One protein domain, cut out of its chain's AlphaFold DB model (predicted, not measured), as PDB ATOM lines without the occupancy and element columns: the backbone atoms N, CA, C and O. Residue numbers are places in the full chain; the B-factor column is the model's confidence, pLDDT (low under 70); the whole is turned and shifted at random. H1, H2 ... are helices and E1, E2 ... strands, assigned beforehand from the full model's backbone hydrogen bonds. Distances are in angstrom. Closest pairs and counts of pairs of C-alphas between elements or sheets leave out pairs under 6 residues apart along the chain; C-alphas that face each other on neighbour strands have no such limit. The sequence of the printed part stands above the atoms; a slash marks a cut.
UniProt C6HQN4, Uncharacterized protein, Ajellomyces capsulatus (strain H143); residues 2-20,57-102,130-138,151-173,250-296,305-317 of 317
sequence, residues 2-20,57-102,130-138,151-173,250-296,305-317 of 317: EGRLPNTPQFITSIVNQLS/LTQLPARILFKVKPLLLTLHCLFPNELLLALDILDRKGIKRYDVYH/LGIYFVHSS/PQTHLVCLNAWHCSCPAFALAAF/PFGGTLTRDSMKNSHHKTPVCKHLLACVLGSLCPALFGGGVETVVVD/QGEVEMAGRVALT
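What this domain is: This is residues 2 to 20, 57 to 102, 130 to 138, 151 to 173, 250 to 296 and 305 to 317 of the 317 residues of an uncharacterized protein of Ajellomyces capsulatus (strain H143) (UniProt C6HQN4). A strongly twisted sheet, E3, E2, E1, E4, has helix H6 over one face and helix H8 over the other, with H3 packed on H6. H1 and H2, side by side and running opposite ways, lie off the sheet at the far end of the body; residues 257 to 264, of which 257 to 258 belong to H5, stand free. The printed part has 157 residues, with eight named helices and four named strands in the order H1 H2 H3 E1 E2 E3 H4 H5 H6 H7 E4 H8. The class is mixed, helices and strands, and so is the sheet, E1 and E4 being parallel. The whole is compact, with a radius of gyration of the C-alphas of 16.1 A and spans of 52 by 44 by 28 A.

How they stand to each other: H1, residues 8 to 19, touches residues 68 to 75 of H2, residues 62 to 78, at a shallow tilt of 21 degrees, opposite ways; their closest C-alphas, Ile 15 and Leu 71, are 6.3 A apart. H3, residues 83 to 91, touches H6, residues 271 to 281, at a steep tilt of 62 degrees, closest at C-alphas Ala 86 and Ala 275, 4.4 A. E1, residues 95 to 100, is antiparallel to E2, residues 132 to 136, with N 98 and O 132 at 2.8 A. E3, residues 153 to 157, is antiparallel to E2, with N 156 and O 133 at 2.8 A. H4, residues 166 to 173, is near H6; H5, residues 255 to 258, touches no helix. H7, residues 283 to 289, touches H6 only at the corner, closest at C-alphas Gly 279 and Phe 286, 4.8 A. E4, residues 290 to 295, is parallel to E1, with N 97 and O 291 at 2.7 A. H8, residues 305 to 315, and H6 are on opposite faces of the sheet, three layers with helices on both faces, at heights of 8.2 A and 9.0 A. Every O i to N i+4 pair is within hydrogen-bond range in H1, H3, H4, H6 and H8; H2 has 10 of 13 within range, H7 has 1 of 3 beside 1 of 4 O i to N i+3 pairs, and H5, with 4 residues, is too short for any O i to N i+4 pair.

Where its parts are: H1 begins at C-alpha 8 (21.491, 45.662, 16.635) and H8 ends at C-alpha 315 (22.699, 66.198, 38.098). H2 is 24.4 A long, H1 16.9 A and E1 15.9 A.

The domain as a whole: Glu 2 and Gln 305 have the C-alphas farthest apart, 55.6 A. Residues 21 to 56, 103 to 129, 139 to 150, 174 to 249 and 297 to 304 are cut out, with C-alpha gaps of 13.4, 13.9, 7.8, 21.1 and 12.3 A. The link from H5 to H6 is long. Confidence is under 70 in 39 residues, among them 255 to 265 and 305 to 317.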
ATOM      1  N   GLU A   2      14.533  45.843  -0.966       43.84
ATOM      2  CA  GLU A   2      15.224  45.346   0.219       43.84
ATOM      3  C   GLU A   2      15.124  46.394   1.333       43.84
ATOM      4  O   GLU A   2      15.770  47.443   1.293       43.84
ATOM      5  N   GLY A   3      14.281  46.133   2.331       55.84
ATOM      6  CA  GLY A   3      14.314  46.888   3.576       55.84
ATOM      7  C   GLY A   3      15.660  46.646   4.256       55.84
ATOM      8  O   GLY A   3      16.028  45.495   4.488       55.84
ATOM      9  N   ARG A   4      16.408  47.714   4.565       66.19
ATOM     10  CA  ARG A   4      17.606  47.608   5.412       66.19
ATOM     11  C   ARG A   4      17.225  46.879   6.701       66.19
ATOM     12  O   ARG A   4      16.285  47.289   7.381       66.19
ATOM     13  N   LEU A   5      17.957  45.816   7.028       64.62
ATOM     14  CA  LEU A   5      17.822  45.145   8.316       64.62
ATOM     15  C   LEU A   5      18.104  46.162   9.437       64.62
ATOM     16  O   LEU A   5      19.026  46.973   9.294       64.62
ATOM     17  N   PRO A   6      17.319  46.159  10.527       71.81
ATOM     18  CA  PRO A   6      17.568  47.050  11.649       71.81
ATOM     19  C   PRO A   6      18.954  46.766  12.226       71.81
ATOM     20  O   PRO A   6      19.371  45.610  12.330       71.81
ATOM     21  N   ASN A   7      19.665  47.818  12.630       77.00
ATOM     22  CA  ASN A   7      20.910  47.627  13.363       77.00
ATOM     23  C   ASN A   7      20.619  46.988  14.741       77.00
ATOM     24  O   ASN A   7      19.498  47.043  15.256       77.00
ATOM     25  N   THR A   8      21.628  46.359  15.347       84.00
ATOM     26  CA  THR A   8      21.491  45.662  16.635       84.00
ATOM     27  C   THR A   8      20.796  46.495  17.729       84.00
ATOM     28  O   THR A   8      19.856  45.970  18.332       84.00
ATOM     29  N   PRO A   9      21.153  47.775  17.986       83.81
ATOM     30  CA  PRO A   9      20.470  48.561  19.015       83.81
ATOM     31  C   PRO A   9      19.005  48.860  18.669       83.81
ATOM     32  O   PRO A   9      18.163  48.832  19.566       83.81
ATOM     33  N   GLN A  10      18.648  49.069  17.395       83.69
ATOM     34  CA  GLN A  10      17.246  49.225  16.983       83.69
ATOM     35  C   GLN A  10      16.436  47.946  17.201       83.69
ATOM     36  O   GLN A  10      15.299  48.010  17.670       83.69
ATOM     37  N   PHE A  11      17.020  46.783  16.907       88.81
ATOM     38  CA  PHE A  11      16.371  45.501  17.168       88.81
ATOM     39  C   PHE A  11      16.109  45.297  18.667       88.81
ATOM     40  O   PHE A  11      14.984  44.982  19.055       88.81
ATOM     41  N   ILE A  12      17.101  45.568  19.522       90.31
ATOM     42  CA  ILE A  12      16.940  45.478  20.981       90.31
ATOM     43  C   ILE A  12      15.896  46.486  21.480       90.31
ATOM     44  O   ILE A  12      15.018  46.124  22.260       90.31
ATOM     45  N   THR A  13      15.939  47.726  20.983       89.81
ATOM     46  CA  THR A  13      14.944  48.764  21.302       89.81
ATOM     47  C   THR A  13      13.531  48.289  20.967       89.81
ATOM     48  O   THR A  13      12.613  48.464  21.764       89.81
ATOM     49  N   SER A  14      13.350  47.630  19.818       90.19
ATOM     50  CA  SER A  14      12.064  47.053  19.417       90.19
ATOM     51  C   SER A  14      11.595  45.969  20.389       90.19
ATOM     52  O   SER A  14      10.436  45.994  20.799       90.19
ATOM     53  N   ILE A  15      12.483  45.066  20.826       91.69
ATOM     54  CA  ILE A  15      12.147  44.028  21.816       91.69
ATOM     55  C   ILE A  15      11.698  44.660  23.138       91.69
ATOM     56  O   ILE A  15      10.644  44.301  23.665       91.69
ATOM     57  N   VAL A  16      12.455  45.627  23.661       90.19
ATOM     58  CA  VAL A  16      12.124  46.299  24.930       90.19
ATOM     59  C   VAL A  16      10.815  47.087  24.813       90.19
ATOM     60  O   VAL A  16       9.965  47.009  25.695       90.19
ATOM     61  N   ASN A  17      10.580  47.761  23.687       90.00
ATOM     62  CA  ASN A  17       9.319  48.457  23.421       90.00
ATOM     63  C   ASN A  17       8.133  47.503  23.178       90.00
ATOM     64  O   ASN A  17       6.974  47.896  23.268       90.00
ATOM     65  N   GLN A  18       8.375  46.244  22.815       90.00
ATOM     66  CA  GLN A  18       7.317  45.236  22.807       90.00
ATOM     67  C   GLN A  18       7.000  44.773  24.227       90.00
ATOM     68  O   GLN A  18       5.824  44.643  24.558       90.00
ATOM     69  N   LEU A  19       8.021  44.582  25.067       90.25
ATOM     70  CA  LEU A  19       7.847  44.224  26.474       90.25
ATOM     71  C   LEU A  19       7.063  45.292  27.255       90.25
ATOM     72  O   LEU A  19       6.181  44.940  28.037       90.25
ATOM     73  N   SER A  20       7.315  46.576  26.991       88.69
ATOM     74  CA  SER A  20       6.657  47.698  27.680       88.69
ATOM     75  C   SER A  20       5.137  47.748  27.501       88.69
ATOM     76  O   SER A  20       4.435  48.301  28.344       88.69
ATOM     77  N   LEU A  57       6.321  37.880  36.981       68.88
ATOM     78  CA  LEU A  57       6.129  37.008  35.823       68.88
ATOM     79  C   LEU A  57       5.190  35.832  36.115       68.88
ATOM     80  O   LEU A  57       4.551  35.328  35.188       68.88
ATOM     81  N   THR A  58       5.081  35.393  37.375       67.12
ATOM     82  CA  THR A  58       4.173  34.298  37.767       67.12
ATOM     83  C   THR A  58       2.728  34.767  37.914       67.12
ATOM     84  O   THR A  58       1.813  33.951  37.823       67.12
ATOM     85  N   GLN A  59       2.515  36.074  38.088       67.62
ATOM     86  CA  GLN A  59       1.195  36.690  38.247       67.62
ATOM     87  C   GLN A  59       0.528  37.036  36.900       67.62
ATOM     88  O   GLN A  59      -0.644  37.415  36.859       67.62
ATOM     89  N   LEU A  60       1.243  36.894  35.777       71.06
ATOM     90  CA  LEU A  60       0.714  37.223  34.453       71.06
ATOM     91  C   LEU A  60      -0.214  36.124  33.906       71.06
ATOM     92  O   LEU A  60       0.142  34.942  33.924       71.06
ATOM     93  N   PRO A  61      -1.358  36.487  33.290       74.88
ATOM     94  CA  PRO A  61      -2.197  35.540  32.563       74.88
ATOM     95  C   PRO A  61      -1.417  34.783  31.480       74.88
ATOM     96  O   PRO A  61      -0.646  35.381  30.725       74.88
ATOM     97  N   ALA A  62      -1.701  33.487  31.309       77.06
ATOM     98  CA  ALA A  62      -1.008  32.610  30.354       77.06
ATOM     99  C   ALA A  62      -0.931  33.169  28.914       77.06
ATOM    100  O   ALA A  62       0.062  32.969  28.215       77.06
ATOM    101  N   ARG A  63      -1.953  33.927  28.482       77.31
ATOM    102  CA  ARG A  63      -2.009  34.580  27.158       77.31
ATOM    103  C   ARG A  63      -0.957  35.679  26.977       77.31
ATOM    104  O   ARG A  63      -0.438  35.851  25.878       77.31
ATOM    105  N   ILE A  64      -0.669  36.428  28.039       81.12
ATOM    106  CA  ILE A  64       0.367  37.467  28.051       81.12
ATOM    107  C   ILE A  64       1.736  36.793  28.141       81.12
ATOM    108  O   ILE A  64       2.649  37.106  27.381       81.12
ATOM    109  N   LEU A  65       1.834  35.778  28.996       82.62
ATOM    110  CA  LEU A  65       3.047  35.010  29.241       82.62
ATOM    111  C   LEU A  65       3.611  34.365  27.954       82.62
ATOM    112  O   LEU A  65       4.817  34.417  27.715       82.62
ATOM    113  N   PHE A  66       2.753  33.829  27.077       84.38
ATOM    114  CA  PHE A  66       3.176  33.263  25.783       84.38
ATOM    115  C   PHE A  66       3.824  34.295  24.840       84.38
ATOM    116  O   PHE A  66       4.635  33.922  23.997       84.38
ATOM    117  N   LYS A  67       3.510  35.587  24.988       87.94
ATOM    118  CA  LYS A  67       4.113  36.668  24.191       87.94
ATOM    119  C   LYS A  67       5.381  37.238  24.831       87.94
ATOM    120  O   LYS A  67       6.300  37.616  24.117       87.94
ATOM    121  N   VAL A  68       5.450  37.257  26.162       89.62
ATOM    122  CA  VAL A  68       6.608  37.772  26.917       89.62
ATOM    123  C   VAL A  68       7.784  36.787  26.898       89.62
ATOM    124  O   VAL A  68       8.926  37.200  26.714       89.62
ATOM    125  N   LYS A  69       7.524  35.477  27.037       89.94
ATOM    126  CA  LYS A  69       8.566  34.429  27.076       89.94
ATOM    127  C   LYS A  69       9.525  34.461  25.880       89.94
ATOM    128  O   LYS A  69      10.730  34.461  26.122       89.94
ATOM    129  N   PRO A  70       9.054  34.508  24.617       93.88
ATOM    130  CA  PRO A  70       9.954  34.580  23.469       93.88
ATOM    131  C   PRO A  70      10.832  35.836  23.473       93.88
ATOM    132  O   PRO A  70      12.000  35.765  23.096       93.88
ATOM    133  N   LEU A  71      10.301  36.975  23.932       93.44
ATOM    134  CA  LEU A  71      11.048  38.233  24.014       93.44
ATOM    135  C   LEU A  71      12.144  38.169  25.083       93.44
ATOM    136  O   LEU A  71      13.283  38.540  24.806       93.44
ATOM    137  N   LEU A  72      11.837  37.628  26.267       92.44
ATOM    138  CA  LEU A  72      12.834  37.394  27.318       92.44
ATOM    139  C   LEU A  72      13.885  36.366  26.891       92.44
ATOM    140  O   LEU A  72      15.067  36.571  27.143       92.44
ATOM    141  N   LEU A  73      13.487  35.300  26.194       93.69
ATOM    142  CA  LEU A  73      14.429  34.326  25.645       93.69
ATOM    143  C   LEU A  73      15.342  34.962  24.589       93.69
ATOM    144  O   LEU A  73      16.541  34.715  24.584       93.69
ATOM    145  N   THR A  74      14.798  35.828  23.735       95.38
ATOM    146  CA  THR A  74      15.602  36.571  22.755       95.38
ATOM    147  C   THR A  74      16.606  37.476  23.464       95.38
ATOM    148  O   THR A  74      17.784  37.462  23.119       95.38
ATOM    149  N   LEU A  75      16.184  38.209  24.503       93.25
ATOM    150  CA  LEU A  75      17.104  38.996  25.328       93.25
ATOM    151  C   LEU A  75      18.157  38.120  26.015       93.25
ATOM    152  O   LEU A  75      19.306  38.535  26.098       93.25
ATOM    153  N   HIS A  76      17.802  36.911  26.458       94.88
ATOM    154  CA  HIS A  76      18.742  35.973  27.070       94.88
ATOM    155  C   HIS A  76      19.812  35.538  26.067       94.88
ATOM    156  O   HIS A  76      20.993  35.524  26.386       94.88
ATOM    157  N   CYS A  77      19.420  35.246  24.826       94.56
ATOM    158  CA  CYS A  77      20.368  34.922  23.763       94.56
ATOM    159  C   CYS A  77      21.284  36.110  23.413       94.56
ATOM    160  O   CYS A  77      22.446  35.906  23.075       94.56
ATOM    161  N   LEU A  78      20.783  37.348  23.498       92.19
ATOM    162  CA  LEU A  78      21.571  38.561  23.230       92.19
ATOM    163  C   LEU A  78      22.499  38.950  24.398       92.19
ATOM    164  O   LEU A  78      23.572  39.523  24.165       92.19
ATOM    165  N   PHE A  79      22.089  38.637  25.632       94.12
ATOM    166  CA  PHE A  79      22.744  38.998  26.892       94.12
ATOM    167  C   PHE A  79      22.793  37.811  27.876       94.12
ATOM    168  O   PHE A  79      22.200  37.887  28.959       94.12
ATOM    169  N   PRO A  80      23.514  36.726  27.542       93.81
ATOM    170  CA  PRO A  80      23.466  35.471  28.303       93.81
ATOM    171  C   PRO A  80      23.969  35.615  29.742       93.81
ATOM    172  O   PRO A  80      23.453  34.966  30.646       93.81
ATOM    173  N   ASN A  81      24.934  36.508  29.967       92.88
ATOM    174  CA  ASN A  81      25.538  36.711  31.285       92.88
ATOM    175  C   ASN A  81      24.823  37.791  32.108       92.88
ATOM    176  O   ASN A  81      24.916  37.794  33.331       92.88
ATOM    177  N   GLU A  82      24.099  38.705  31.454       95.19
ATOM    178  CA  GLU A  82      23.559  39.894  32.119       95.19
ATOM    179  C   GLU A  82      22.074  39.760  32.455       95.19
ATOM    180  O   GLU A  82      21.648  40.275  33.486       95.19
ATOM    181  N   LEU A  83      21.272  39.084  31.620       95.50
ATOM    182  CA  LEU A  83      19.814  39.115  31.773       95.50
ATOM    183  C   LEU A  83      19.341  38.449  33.065       95.50
ATOM    184  O   LEU A  83      18.538  39.035  33.783       95.50
ATOM    185  N   LEU A  84      19.811  37.239  33.371       94.38
ATOM    186  CA  LEU A  84      19.347  36.530  34.569       94.38
ATOM    187  C   LEU A  84      19.750  37.270  35.847       94.38
ATOM    188  O   LEU A  84      18.955  37.371  36.774       94.38
ATOM    189  N   LEU A  85      20.950  37.854  35.862       93.62
ATOM    190  CA  LEU A  85      21.414  38.675  36.977       93.62
ATOM    191  C   LEU A  85      20.626  39.987  37.087       93.62
ATOM    192  O   LEU A  85      20.346  40.444  38.189       93.62
ATOM    193  N   ALA A  86      20.247  40.589  35.957       94.75
ATOM    194  CA  ALA A  86      19.392  41.770  35.933       94.75
ATOM    195  C   ALA A  86      17.995  41.478  36.501       94.75
ATOM    196  O   ALA A  86      17.454  42.286  37.253       94.75
ATOM    197  N   LEU A  87      17.428  40.315  36.168       92.75
ATOM    198  CA  LEU A  87      16.151  39.861  36.717       92.75
ATOM    199  C   LEU A  87      16.252  39.554  38.219       92.75
ATOM    200  O   LEU A  87      15.360  39.953  38.956       92.75
ATOM    201  N   ASP A  88      17.346  38.947  38.696       91.56
ATOM    202  CA  ASP A  88      17.577  38.733  40.139       91.56
ATOM    203  C   ASP A  88      17.662  40.060  40.918       91.56
ATOM    204  O   ASP A  88      17.055  40.190  41.982       91.56
ATOM    205  N   ILE A  89      18.338  41.082  40.370       92.12
ATOM    206  CA  ILE A  89      18.382  42.431  40.967       92.12
ATOM    207  C   ILE A  89      16.969  43.018  41.112       92.12
ATOM    208  O   ILE A  89      16.643  43.595  42.155       92.12
ATOM    209  N   LEU A  90      16.135  42.877  40.076       90.81
ATOM    210  CA  LEU A  90      14.752  43.363  40.076       90.81
ATOM    211  C   LEU A  90      13.874  42.588  41.066       90.81
ATOM    212  O   LEU A  90      13.124  43.204  41.822       90.81
ATOM    213  N   ASP A  91      14.001  41.262  41.113       89.06
ATOM    214  CA  ASP A  91      13.231  40.401  42.017       89.06
ATOM    215  C   ASP A  91      13.533  40.707  43.496       89.06
ATOM    216  O   ASP A  91      12.638  40.656  44.342       89.06
ATOM    217  N   ARG A  92      14.778  41.090  43.818       88.62
ATOM    218  CA  ARG A  92      15.191  41.512  45.171       88.62
ATOM    219  C   ARG A  92      14.906  42.980  45.488       88.62
ATOM    220  O   ARG A  92      15.202  43.411  46.600       88.62
ATOM    221  N   LYS A  93      14.339  43.742  44.546       87.38
ATOM    222  CA  LYS A  93      14.065  45.186  44.675       87.38
ATOM    223  C   LYS A  93      15.313  46.019  44.993       87.38
ATOM    224  O   LYS A  93      15.260  46.964  45.773       87.38
ATOM    225  N   GLY A  94      16.454  45.666  44.403       85.31
ATOM    226  CA  GLY A  94      17.745  46.301  44.694       85.31
ATOM    227  C   GLY A  94      17.982  47.658  44.016       85.31
ATOM    228  O   GLY A  94      19.108  48.156  44.059       85.31
ATOM    229  N   ILE A  95      16.979  48.235  43.346       92.69
ATOM    230  CA  ILE A  95      17.122  49.451  42.536       92.69
ATOM    231  C   ILE A  95      16.374  50.607  43.192       92.69
ATOM    232  O   ILE A  95      15.162  50.526  43.382       92.69
ATOM    233  N   LYS A  96      17.084  51.708  43.437       91.12
ATOM    234  CA  LYS A  96      16.503  53.006  43.788       91.12
ATOM    235  C   LYS A  96      16.658  53.971  42.622       91.12
ATOM    236  O   LYS A  96      17.754  54.116  42.091       91.12
ATOM    237  N   ARG A  97      15.572  54.617  42.216       90.44
ATOM    238  CA  ARG A  97      15.533  55.686  41.217       90.44
ATOM    239  C   ARG A  97      15.374  57.015  41.940       90.44
ATOM    240  O   ARG A  97      14.437  57.161  42.715       90.44
ATOM    241  N   TYR A  98      16.244  57.971  41.649       83.62
ATOM    242  CA  TYR A  98      16.167  59.329  42.166       83.62
ATOM    243  C   TYR A  98      15.688  60.257  41.064       83.62
ATOM    244  O   TYR A  98      16.344  60.394  40.028       83.62
ATOM    245  N   ASP A  99      14.552  60.898  41.316       78.62
ATOM    246  CA  ASP A  99      14.051  61.982  40.485       78.62
ATOM    247  C   ASP A  99      14.460  63.297  41.162       78.62
ATOM    248  O   ASP A  99      13.954  63.655  42.231       78.62
ATOM    249  N   VAL A 100      15.446  63.981  40.573       65.06
ATOM    250  CA  VAL A 100      15.924  65.282  41.053       65.06
ATOM    251  C   VAL A 100      15.063  66.353  40.404       65.06
ATOM    252  O   VAL A 100      15.130  66.585  39.199       65.06
ATOM    253  N   TYR A 101      14.244  67.030  41.203       61.47
ATOM    254  CA  TYR A 101      13.504  68.186  40.717       61.47
ATOM    255  C   TYR A 101      14.464  69.362  40.567       61.47
ATOM    256  O   TYR A 101      14.719  70.086  41.527       61.47
ATOM    257  N   HIS A 102      14.953  69.607  39.353       53.41
ATOM    258  CA  HIS A 102      15.539  70.904  39.054       53.41
ATOM    259  C   HIS A 102      14.398  71.924  39.055       53.41
ATOM    260  O   HIS A 102      13.647  72.047  38.084       53.41
ATOM    261  N   LEU A 130      15.195  59.804  32.349       68.69
ATOM    262  CA  LEU A 130      15.208  58.451  32.846       68.69
ATOM    263  C   LEU A 130      15.835  58.425  34.246       68.69
ATOM    264  O   LEU A 130      15.860  57.360  34.831       68.69
ATOM    265  N   GLY A 131      16.261  59.551  34.824       74.25
ATOM    266  CA  GLY A 131      16.665  59.640  36.215       74.25
ATOM    267  C   GLY A 131      17.998  58.956  36.495       74.25
ATOM    268  O   GLY A 131      18.616  58.299  35.645       74.25
ATOM    269  N   ILE A 132      18.454  59.144  37.728       87.94
ATOM    270  CA  ILE A 132      19.673  58.538  38.252       87.94
ATOM    271  C   ILE A 132      19.268  57.318  39.073       87.94
ATOM    272  O   ILE A 132      18.414  57.416  39.953       87.94
ATOM    273  N   TYR A 133      19.888  56.170  38.815       91.81
ATOM    274  CA  TYR A 133      19.620  54.951  39.572       91.81
ATOM    275  C   TYR A 133      20.812  54.552  40.424       91.81
ATOM    276  O   TYR A 133      21.959  54.603  39.978       91.81
ATOM    277  N   PHE A 134      20.519  54.055  41.615       92.50
ATOM    278  CA  PHE A 134      21.464  53.363  42.470       92.50
ATOM    279  C   PHE A 134      21.046  51.908  42.594       92.50
ATOM    280  O   PHE A 134      19.923  51.581  42.987       92.50
ATOM    281  N   VAL A 135      21.968  51.024  42.236       92.62
ATOM    282  CA  VAL A 135      21.762  49.582  42.286       92.62
ATOM    283  C   VAL A 135      22.620  49.002  43.396       92.62
ATOM    284  O   VAL A 135      23.845  49.127  43.377       92.62
ATOM    285  N   HIS A 136      21.966  48.369  44.361       88.00
ATOM    286  CA  HIS A 136      22.609  47.734  45.499       88.00
ATOM    287  C   HIS A 136      22.964  46.297  45.129       88.00
ATOM    288  O   HIS A 136      22.083  45.478  44.856       88.00
ATOM    289  N   SER A 137      24.256  45.968  45.126       73.50
ATOM    290  CA  SER A 137      24.660  44.564  45.082       73.50
ATOM    291  C   SER A 137      24.329  43.920  46.429       73.50
ATOM    292  O   SER A 137      24.619  44.506  47.474       73.50
ATOM    293  N   SER A 138      23.723  42.724  46.431       64.69
ATOM    294  CA  SER A 138      23.616  41.949  47.675       64.69
ATOM    295  C   SER A 138      25.030  41.758  48.236       64.69
ATOM    296  O   SER A 138      25.915  41.381  47.462       64.69
ATOM    297  N   PRO A 151      27.878  48.974  51.688       65.06
ATOM    298  CA  PRO A 151      27.341  48.120  50.634       65.06
ATOM    299  C   PRO A 151      27.769  48.649  49.261       65.06
ATOM    300  O   PRO A 151      27.758  49.854  49.017       65.06
ATOM    301  N   GLN A 152      28.183  47.753  48.364       79.69
ATOM    302  CA  GLN A 152      28.667  48.143  47.041       79.69
ATOM    303  C   GLN A 152      27.492  48.638  46.183       79.69
ATOM    304  O   GLN A 152      26.744  47.848  45.600       79.69
ATOM    305  N   THR A 153      27.330  49.960  46.123       89.94
ATOM    306  CA  THR A 153      26.311  50.654  45.329       89.94
ATOM    307  C   THR A 153      26.868  51.082  43.978       89.94
ATOM    308  O   THR A 153      27.947  51.674  43.898       89.94
ATOM    309  N   HIS A 154      26.118  50.829  42.908       92.69
ATOM    310  CA  HIS A 154      26.473  51.251  41.555       92.69
ATOM    311  C   HIS A 154      25.535  52.344  41.052       92.69
ATOM    312  O   HIS A 154      24.320  52.169  41.068       92.69
ATOM    313  N   LEU A 155      26.119  53.430  40.548       93.44
ATOM    314  CA  LEU A 155      25.414  54.517  39.881       93.44
ATOM    315  C   LEU A 155      25.134  54.114  38.432       93.44
ATOM    316  O   LEU A 155      26.050  53.681  37.724       93.44
ATOM    317  N   VAL A 156      23.895  54.270  37.985       93.31
ATOM    318  CA  VAL A 156      23.470  53.997  36.611       93.31
ATOM    319  C   VAL A 156      22.739  55.213  36.052       93.31
ATOM    320  O   VAL A 156      21.748  55.669  36.616       93.31
ATOM    321  N   CYS A 157      23.208  55.697  34.903       90.69
ATOM    322  CA  CYS A 157      22.606  56.807  34.170       90.69
ATOM    323  C   CYS A 157      22.120  56.282  32.817       90.69
ATOM    324  O   CYS A 157      22.934  56.006  31.932       90.69
ATOM    325  N   LEU A 158      20.806  56.132  32.635       88.62
ATOM    326  CA  LEU A 158      20.256  55.531  31.412       88.62
ATOM    327  C   LEU A 158      20.381  56.447  30.189       88.62
ATOM    328  O   LEU A 158      20.646  55.955  29.095       88.62
ATOM    329  N   ASN A 159      20.250  57.766  30.370       84.62
ATOM    330  CA  ASN A 159      20.375  58.725  29.270       84.62
ATOM    331  C   ASN A 159      21.809  58.772  28.716       84.62
ATOM    332  O   ASN A 159      22.013  58.623  27.516       84.62
ATOM    333  N   ALA A 160      22.805  58.877  29.602       87.75
ATOM    334  CA  ALA A 160      24.228  58.833  29.244       87.75
ATOM    335  C   ALA A 160      24.750  57.412  28.956       87.75
ATOM    336  O   ALA A 160      25.911  57.246  28.598       87.75
ATOM    337  N   TRP A 161      23.906  56.390  29.144       90.69
ATOM    338  CA  TRP A 161      24.249  54.976  29.014       90.69
ATOM    339  C   TRP A 161      25.520  54.591  29.782       90.69
ATOM    340  O   TRP A 161      26.472  54.046  29.231       90.69
ATOM    341  N   HIS A 162      25.532  54.896  31.077       91.75
ATOM    342  CA  HIS A 162      26.687  54.717  31.951       91.75
ATOM    343  C   HIS A 162      26.335  53.868  33.174       91.75
ATOM    344  O   HIS A 162      25.257  54.013  33.754       91.75
ATOM    345  N   CYS A 163      27.266  53.016  33.600       93.50
ATOM    346  CA  CYS A 163      27.222  52.358  34.900       93.50
ATOM    347  C   CYS A 163      28.604  52.403  35.557       93.50
ATOM    348  O   CYS A 163      29.595  52.051  34.926       93.50
ATOM    349  N   SER A 164      28.673  52.754  36.843       93.75
ATOM    350  CA  SER A 164      29.941  52.798  37.588       93.75
ATOM    351  C   SER A 164      30.513  51.418  37.946       93.75
ATOM    352  O   SER A 164      31.507  51.331  38.668       93.75
ATOM    353  N   CYS A 165      29.895  50.315  37.505       93.25
ATOM    354  CA  CYS A 165      30.379  48.983  37.847       93.25
ATOM    355  C   CYS A 165      31.633  48.594  37.037       93.25
ATOM    356  O   CYS A 165      31.753  48.959  35.863       93.25
ATOM    357  N   PRO A 166      32.543  47.782  37.611       92.88
ATOM    358  CA  PRO A 166      33.756  47.351  36.913       92.88
ATOM    359  C   PRO A 166      33.483  46.629  35.588       92.88
ATOM    360  O   PRO A 166      34.194  46.841  34.611       92.88
ATOM    361  N   ALA A 167      32.426  45.812  35.528       92.25
ATOM    362  CA  ALA A 167      32.057  45.088  34.312       92.25
ATOM    363  C   ALA A 167      31.706  46.036  33.153       92.25
ATOM    364  O   ALA A 167      32.109  45.796  32.016       92.25
ATOM    365  N   PHE A 168      30.995  47.132  33.439       93.25
ATOM    366  CA  PHE A 168      30.674  48.138  32.431       93.25
ATOM    367  C   PHE A 168      31.929  48.870  31.957       93.25
ATOM    368  O   PHE A 168      32.133  48.989  30.751       93.25
ATOM    369  N   ALA A 169      32.789  49.306  32.885       91.94
ATOM    370  CA  ALA A 169      34.041  49.976  32.542       91.94
ATOM    371  C   ALA A 169      34.911  49.100  31.623       91.94
ATOM    372  O   ALA A 169      35.337  49.547  30.560       91.94
ATOM    373  N   LEU A 170      35.096  47.822  31.967       90.56
ATOM    374  CA  LEU A 170      35.836  46.884  31.120       90.56
ATOM    375  C   LEU A 170      35.181  46.726  29.742       90.56
ATOM    376  O   LEU A 170      35.863  46.845  28.729       90.56
ATOM    377  N   ALA A 171      33.860  46.534  29.675       88.06
ATOM    378  CA  ALA A 171      33.154  46.380  28.403       88.06
ATOM    379  C   ALA A 171      33.239  47.629  27.505       88.06
ATOM    380  O   ALA A 171      33.319  47.495  26.281       88.06
ATOM    381  N   ALA A 172      33.220  48.825  28.098       88.12
ATOM    382  CA  ALA A 172      33.296  50.095  27.383       88.12
ATOM    383  C   ALA A 172      34.698  50.366  26.813       88.12
ATOM    384  O   ALA A 172      34.815  50.912  25.718       88.12
ATOM    385  N   PHE A 173      35.753  49.948  27.519       85.81
ATOM    386  CA  PHE A 173      37.139  50.280  27.168       85.81
ATOM    387  C   PHE A 173      37.962  49.118  26.590       85.81
ATOM    388  O   PHE A 173      39.072  49.351  26.118       85.81
ATOM    389  N   PRO A 250      16.127  55.137  22.899       82.00
ATOM    390  CA  PRO A 250      17.000  54.273  22.117       82.00
ATOM    391  C   PRO A 250      17.922  53.453  23.029       82.00
ATOM    392  O   PRO A 250      18.551  53.977  23.949       82.00
ATOM    393  N   PHE A 251      18.063  52.156  22.745       85.00
ATOM    394  CA  PHE A 251      19.076  51.328  23.399       85.00
ATOM    395  C   PHE A 251      20.478  51.890  23.118       85.00
ATOM    396  O   PHE A 251      20.846  52.102  21.959       85.00
ATOM    397  N   GLY A 252      21.258  52.131  24.175       83.25
ATOM    398  CA  GLY A 252      22.536  52.841  24.082       83.25
ATOM    399  C   GLY A 252      22.485  54.329  24.440       83.25
ATOM    400  O   GLY A 252      23.533  54.969  24.435       83.25
ATOM    401  N   GLY A 253      21.311  54.877  24.774       82.25
ATOM    402  CA  GLY A 253      21.168  56.265  25.223       82.25
ATOM    403  C   GLY A 253      21.717  57.278  24.212       82.25
ATOM    404  O   GLY A 253      21.561  57.117  23.001       82.25
ATOM    405  N   THR A 254      22.375  58.329  24.700       74.94
ATOM    406  CA  THR A 254      23.033  59.335  23.851       74.94
ATOM    407  C   THR A 254      24.333  58.838  23.216       74.94
ATOM    408  O   THR A 254      24.727  59.380  22.184       74.94
ATOM    409  N   LEU A 255      24.966  57.772  23.739       65.50
ATOM    410  CA  LEU A 255      26.192  57.206  23.152       65.50
ATOM    411  C   LEU A 255      25.969  56.714  21.719       65.50
ATOM    412  O   LEU A 255      26.839  56.879  20.870       65.50
ATOM    413  N   THR A 256      24.797  56.143  21.433       61.31
ATOM    414  CA  THR A 256      24.457  55.634  20.095       61.31
ATOM    415  C   THR A 256      23.877  56.699  19.163       61.31
ATOM    416  O   THR A 256      23.619  56.397  17.996       61.31
ATOM    417  N   ARG A 257      23.665  57.937  19.642       57.50
ATOM    418  CA  ARG A 257      23.060  59.017  18.848       57.50
ATOM    419  C   ARG A 257      24.063  59.700  17.919       57.50
ATOM    420  O   ARG A 257      23.729  59.942  16.763       57.50
ATOM    421  N   ASP A 258      25.279  59.943  18.406       51.41
ATOM    422  CA  ASP A 258      26.252  60.797  17.710       51.41
ATOM    423  C   ASP A 258      27.596  60.101  17.417       51.41
ATOM    424  O   ASP A 258      28.311  60.496  16.496       51.41
ATOM    425  N   SER A 259      27.926  59.013  18.124       50.62
ATOM    426  CA  SER A 259      29.205  58.316  17.977       50.62
ATOM    427  C   SER A 259      29.009  56.944  17.324       50.62
ATOM    428  O   SER A 259      28.165  56.161  17.744       50.62
ATOM    429  N   MET A 260      29.817  56.649  16.300       48.94
ATOM    430  CA  MET A 260      29.949  55.354  15.605       48.94
ATOM    431  C   MET A 260      29.068  55.055  14.394       48.94
ATOM    432  O   MET A 260      28.558  53.950  14.216       48.94
ATOM    433  N   LYS A 261      29.078  55.972  13.424       50.09
ATOM    434  CA  LYS A 261      28.860  55.571  12.023       50.09
ATOM    435  C   LYS A 261      29.946  54.615  11.486       50.09
ATOM    436  O   LYS A 261      29.669  53.941  10.504       50.09
ATOM    437  N   ASN A 262      31.116  54.501  12.138       44.06
ATOM    438  CA  ASN A 262      32.298  53.839  11.561       44.06
ATOM    439  C   ASN A 262      33.059  52.824  12.440       44.06
ATOM    440  O   ASN A 262      34.148  52.426  12.045       44.06
ATOM    441  N   SER A 263      32.549  52.341  13.577       50.28
ATOM    442  CA  SER A 263      33.254  51.254  14.282       50.28
ATOM    443  C   SER A 263      32.324  50.137  14.724       50.28
ATOM    444  O   SER A 263      31.281  50.355  15.336       50.28
ATOM    445  N   HIS A 264      32.741  48.915  14.403       54.94
ATOM    446  CA  HIS A 264      32.060  47.635  14.601       54.94
ATOM    447  C   HIS A 264      31.983  47.207  16.086       54.94
ATOM    448  O   HIS A 264      31.992  46.020  16.413       54.94
ATOM    449  N   HIS A 265      31.966  48.175  17.001       62.91
ATOM    450  CA  HIS A 265      32.005  47.976  18.442       62.91
ATOM    451  C   HIS A 265      30.570  47.815  18.986       62.91
ATOM    452  O   HIS A 265      29.641  48.543  18.632       62.91
ATOM    453  N   LYS A 266      30.363  46.797  19.827       76.12
ATOM    454  CA  LYS A 266      29.069  46.516  20.464       76.12
ATOM    455  C   LYS A 266      28.840  47.516  21.602       76.12
ATOM    456  O   LYS A 266      29.745  47.745  22.398       76.12
ATOM    457  N   THR A 267      27.627  48.061  21.716       87.38
ATOM    458  CA  THR A 267      27.224  48.912  22.848       87.38
ATOM    459  C   THR A 267      27.499  48.184  24.177       87.38
ATOM    460  O   THR A 267      27.031  47.050  24.326       87.38
ATOM    461  N   PRO A 268      28.240  48.778  25.134       91.62
ATOM    462  CA  PRO A 268      28.559  48.121  26.399       91.62
ATOM    463  C   PRO A 268      27.296  47.952  27.245       91.62
ATOM    464  O   PRO A 268      26.477  48.863  27.356       91.62
ATOM    465  N   VAL A 269      27.121  46.775  27.842       93.00
ATOM    466  CA  VAL A 269      25.954  46.434  28.668       93.00
ATOM    467  C   VAL A 269      26.437  45.673  29.891       93.00
ATOM    468  O   VAL A 269      27.317  44.827  29.781       93.00
ATOM    469  N   CYS A 270      25.838  45.958  31.041       95.12
ATOM    470  CA  CYS A 270      25.994  45.165  32.255       95.12
ATOM    471  C   CYS A 270      24.621  44.877  32.873       95.12
ATOM    472  O   CYS A 270      23.631  45.540  32.542       95.12
ATOM    473  N   LYS A 271      24.571  43.942  33.822       95.06
ATOM    474  CA  LYS A 271      23.364  43.553  34.555       95.06
ATOM    475  C   LYS A 271      22.641  44.728  35.210       95.06
ATOM    476  O   LYS A 271      21.422  44.781  35.148       95.06
ATOM    477  N   HIS A 272      23.364  45.700  35.778       95.69
ATOM    478  CA  HIS A 272      22.750  46.860  36.441       95.69
ATOM    479  C   HIS A 272      22.053  47.771  35.430       95.69
ATOM    480  O   HIS A 272      20.920  48.192  35.645       95.69
ATOM    481  N   LEU A 273      22.717  48.027  34.299       94.88
ATOM    482  CA  LEU A 273      22.176  48.839  33.215       94.88
ATOM    483  C   LEU A 273      20.944  48.167  32.604       94.88
ATOM    484  O   LEU A 273      19.910  48.806  32.439       94.88
ATOM    485  N   LEU A 274      21.024  46.859  32.345       95.06
ATOM    486  CA  LEU A 274      19.906  46.085  31.814       95.06
ATOM    487  C   LEU A 274      18.729  46.018  32.803       95.06
ATOM    488  O   LEU A 274      17.583  46.154  32.383       95.06
ATOM    489  N   ALA A 275      18.998  45.881  34.104       94.88
ATOM    490  CA  ALA A 275      17.971  45.897  35.142       94.88
ATOM    491  C   ALA A 275      17.247  47.251  35.199       94.88
ATOM    492  O   ALA A 275      16.019  47.290  35.179       94.88
ATOM    493  N   CYS A 276      17.995  48.361  35.179       93.94
ATOM    494  CA  CYS A 276      17.420  49.709  35.165       93.94
ATOM    495  C   CYS A 276      16.613  49.973  33.881       93.94
ATOM    496  O   CYS A 276      15.521  50.531  33.950       93.94
ATOM    497  N   VAL A 277      17.090  49.511  32.716       93.06
ATOM    498  CA  VAL A 277      16.350  49.586  31.441       93.06
ATOM    499  C   VAL A 277      15.015  48.846  31.537       93.06
ATOM    500  O   VAL A 277      13.979  49.405  31.184       93.06
ATOM    501  N   LEU A 278      15.018  47.604  32.026       92.88
ATOM    502  CA  LEU A 278      13.797  46.806  32.157       92.88
ATOM    503  C   LEU A 278      12.829  47.413  33.182       92.88
ATOM    504  O   LEU A 278      11.641  47.540  32.887       92.88
ATOM    505  N   GLY A 279      13.333  47.841  34.341       90.56
ATOM    506  CA  GLY A 279      12.541  48.486  35.387       90.56
ATOM    507  C   GLY A 279      11.916  49.808  34.937       90.56
ATOM    508  O   GLY A 279      10.737  50.048  35.189       90.56
ATOM    509  N   SER A 280      12.672  50.639  34.213       89.19
ATOM    510  CA  SER A 280      12.196  51.942  33.742       89.19
ATOM    511  C   SER A 280      11.247  51.852  32.555       89.19
ATOM    512  O   SER A 280      10.295  52.625  32.474       89.19
ATOM    513  N   LEU A 281      11.537  50.979  31.588       88.50
ATOM    514  CA  LEU A 281      10.809  50.957  30.316       88.50
ATOM    515  C   LEU A 281       9.652  49.967  30.320       88.50
ATOM    516  O   LEU A 281       8.723  50.123  29.533       88.50
ATOM    517  N   CYS A 282       9.670  48.971  31.204       90.31
ATOM    518  CA  CYS A 282       8.592  47.998  31.347       90.31
ATOM    519  C   CYS A 282       8.025  48.026  32.782       90.31
ATOM    520  O   CYS A 282       8.013  46.991  33.452       90.31
ATOM    521  N   PRO A 283       7.526  49.179  33.276       87.44
ATOM    522  CA  PRO A 283       7.128  49.343  34.677       87.44
ATOM    523  C   PRO A 283       5.968  48.425  35.080       87.44
ATOM    524  O   PRO A 283       5.880  47.991  36.223       87.44
ATOM    525  N   ALA A 284       5.101  48.060  34.136       85.31
ATOM    526  CA  ALA A 284       4.001  47.140  34.396       85.31
ATOM    527  C   ALA A 284       4.463  45.698  34.678       85.31
ATOM    528  O   ALA A 284       3.742  44.945  35.327       85.31
ATOM    529  N   LEU A 285       5.649  45.322  34.192       85.38
ATOM    530  CA  LEU A 285       6.248  44.006  34.412       85.38
ATOM    531  C   LEU A 285       7.299  44.037  35.525       85.38
ATOM    532  O   LEU A 285       7.361  43.111  36.318       85.38
ATOM    533  N   PHE A 286       8.124  45.084  35.583       89.94
ATOM    534  CA  PHE A 286       9.315  45.128  36.439       89.94
ATOM    535  C   PHE A 286       9.372  46.346  37.367       89.94
ATOM    536  O   PHE A 286      10.311  46.475  38.147       89.94
ATOM    537  N   GLY A 287       8.372  47.231  37.333       83.25
ATOM    538  CA  GLY A 287       8.357  48.453  38.143       83.25
ATOM    539  C   GLY A 287       8.315  48.184  39.646       83.25
ATOM    540  O   GLY A 287       8.877  48.951  40.413       83.25
ATOM    541  N   GLY A 288       7.749  47.050  40.077       84.62
ATOM    542  CA  GLY A 288       7.779  46.630  41.485       84.62
ATOM    543  C   GLY A 288       9.183  46.325  42.033       84.62
ATOM    544  O   GLY A 288       9.338  46.216  43.249       84.62
ATOM    545  N   GLY A 289      10.179  46.187  41.150       83.81
ATOM    546  CA  GLY A 289      11.595  46.024  41.482       83.81
ATOM    547  C   GLY A 289      12.375  47.339  41.609       83.81
ATOM    548  O   GLY A 289      13.568  47.296  41.907       83.81
ATOM    549  N   VAL A 290      11.730  48.488  41.367       89.19
ATOM    550  CA  VAL A 290      12.349  49.819  41.412       89.19
ATOM    551  C   VAL A 290      11.642  50.679  42.455       89.19
ATOM    552  O   VAL A 290      10.466  51.009  42.321       89.19
ATOM    553  N   GLU A 291      12.371  51.076  43.489       89.56
ATOM    554  CA  GLU A 291      11.923  52.061  44.469       89.56
ATOM    555  C   GLU A 291      12.184  53.470  43.923       89.56
ATOM    556  O   GLU A 291      13.297  53.771  43.505       89.56
ATOM    557  N   THR A 292      11.174  54.343  43.891       85.81
ATOM    558  CA  THR A 292      11.350  55.740  43.453       85.81
ATOM    559  C   THR A 292      11.464  56.646  44.671       85.81
ATOM    560  O   THR A 292      10.558  56.683  45.501       85.81
ATOM    561  N   VAL A 293      12.570  57.381  44.760       83.25
ATOM    562  CA  VAL A 293      12.879  58.331  45.826       83.25
ATOM    563  C   VAL A 293      12.838  59.738  45.240       83.25
ATOM    564  O   VAL A 293      13.610  60.091  44.349       83.25
ATOM    565  N   VAL A 294      11.919  60.550  45.751       78.50
ATOM    566  CA  VAL A 294      11.814  61.969  45.413       78.50
ATOM    567  C   VAL A 294      12.686  62.758  46.381       78.50
ATOM    568  O   VAL A 294      12.459  62.705  47.589       78.50
ATOM    569  N   VAL A 295      13.667  63.492  45.859       68.62
ATOM    570  CA  VAL A 295      14.523  64.372  46.664       68.62
ATOM    571  C   VAL A 295      14.051  65.810  46.464       68.62
ATOM    572  O   VAL A 295      14.249  66.386  45.397       68.62
ATOM    573  N   ASP A 296      13.407  66.385  47.483       63.28
ATOM    574  CA  ASP A 296      13.213  67.837  47.577       63.28
ATOM    575  C   ASP A 296      14.488  68.420  48.203       63.28
ATOM    576  O   ASP A 296      14.893  68.013  49.295       63.28
ATOM    577  N   GLN A 305      21.973  60.664  53.137       49.19
ATOM    578  CA  GLN A 305      22.679  61.915  52.800       49.19
ATOM    579  C   GLN A 305      23.831  61.763  51.786       49.19
ATOM    580  O   GLN A 305      23.948  62.597  50.897       49.19
ATOM    581  N   GLY A 306      24.628  60.689  51.848       54.25
ATOM    582  CA  GLY A 306      25.710  60.467  50.878       54.25
ATOM    583  C   GLY A 306      25.235  60.127  49.458       54.25
ATOM    584  O   GLY A 306      25.849  60.555  48.487       54.25
ATOM    585  N   GLU A 307      24.130  59.391  49.321       54.75
ATOM    586  CA  GLU A 307      23.585  58.943  48.031       54.75
ATOM    587  C   GLU A 307      22.855  60.089  47.316       54.75
ATOM    588  O   GLU A 307      23.081  60.334  46.131       54.75
ATOM    589  N   VAL A 308      22.067  60.868  48.068       53.69
ATOM    590  CA  VAL A 308      21.388  62.070  47.555       53.69
ATOM    591  C   VAL A 308      22.367  63.200  47.230       53.69
ATOM    592  O   VAL A 308      22.180  63.894  46.233       53.69
ATOM    593  N   GLU A 309      23.447  63.362  48.006       55.34
ATOM    594  CA  GLU A 309      24.505  64.330  47.699       55.34
ATOM    595  C   GLU A 309      25.273  63.933  46.428       55.34
ATOM    596  O   GLU A 309      25.557  64.788  45.588       55.34
ATOM    597  N   MET A 310      25.567  62.640  46.238       56.53
ATOM    598  CA  MET A 310      26.163  62.151  44.991       56.53
ATOM    599  C   MET A 310      25.229  62.343  43.791       56.53
ATOM    600  O   MET A 310      25.688  62.798  42.746       56.53
ATOM    601  N   ALA A 311      23.932  62.052  43.933       53.00
ATOM    602  CA  ALA A 311      22.947  62.265  42.873       53.00
ATOM    603  C   ALA A 311      22.830  63.752  42.491       53.00
ATOM    604  O   ALA A 311      22.870  64.087  41.308       53.00
ATOM    605  N   GLY A 312      22.766  64.644  43.486       50.66
ATOM    606  CA  GLY A 312      22.701  66.091  43.274       50.66
ATOM    607  C   GLY A 312      23.952  66.655  42.598       50.66
ATOM    608  O   GLY A 312      23.841  67.471  41.690       50.66
ATOM    609  N   ARG A 313      25.152  66.180  42.962       56.12
ATOM    610  CA  ARG A 313      26.398  66.591  42.288       56.12
ATOM    611  C   ARG A 313      26.465  66.126  40.831       56.12
ATOM    612  O   ARG A 313      26.990  66.862  40.008       56.12
ATOM    613  N   VAL A 314      25.946  64.936  40.515       53.12
ATOM    614  CA  VAL A 314      25.935  64.380  39.147       53.12
ATOM    615  C   VAL A 314      24.865  65.037  38.265       53.12
ATOM    616  O   VAL A 314      25.075  65.174  37.067       53.12
ATOM    617  N   ALA A 315      23.740  65.475  38.835       48.50
ATOM    618  CA  ALA A 315      22.699  66.198  38.098       48.50
ATOM    619  C   ALA A 315      23.094  67.645  37.722       48.50
ATOM    620  O   ALA A 315      22.455  68.246  36.863       48.50
ATOM    621  N   LEU A 316      24.127  68.206  38.365       40.41
ATOM    622  CA  LEU A 316      24.589  69.590  38.178       40.41
ATOM    623  C   LEU A 316      25.825  69.731  37.261       40.41
ATOM    624  O   LEU A 316      26.312  70.849  37.087       40.41
ATOM    625  N   THR A 317      26.342  68.632  36.699       38.69
ATOM    626  CA  THR A 317      27.442  68.622  35.708       38.69
ATOM    627  C   THR A 317      26.927  68.367  34.306       38.69
ATOM    628  O   THR A 317      27.371  69.081  33.383       38.69
TER     629      THR A 317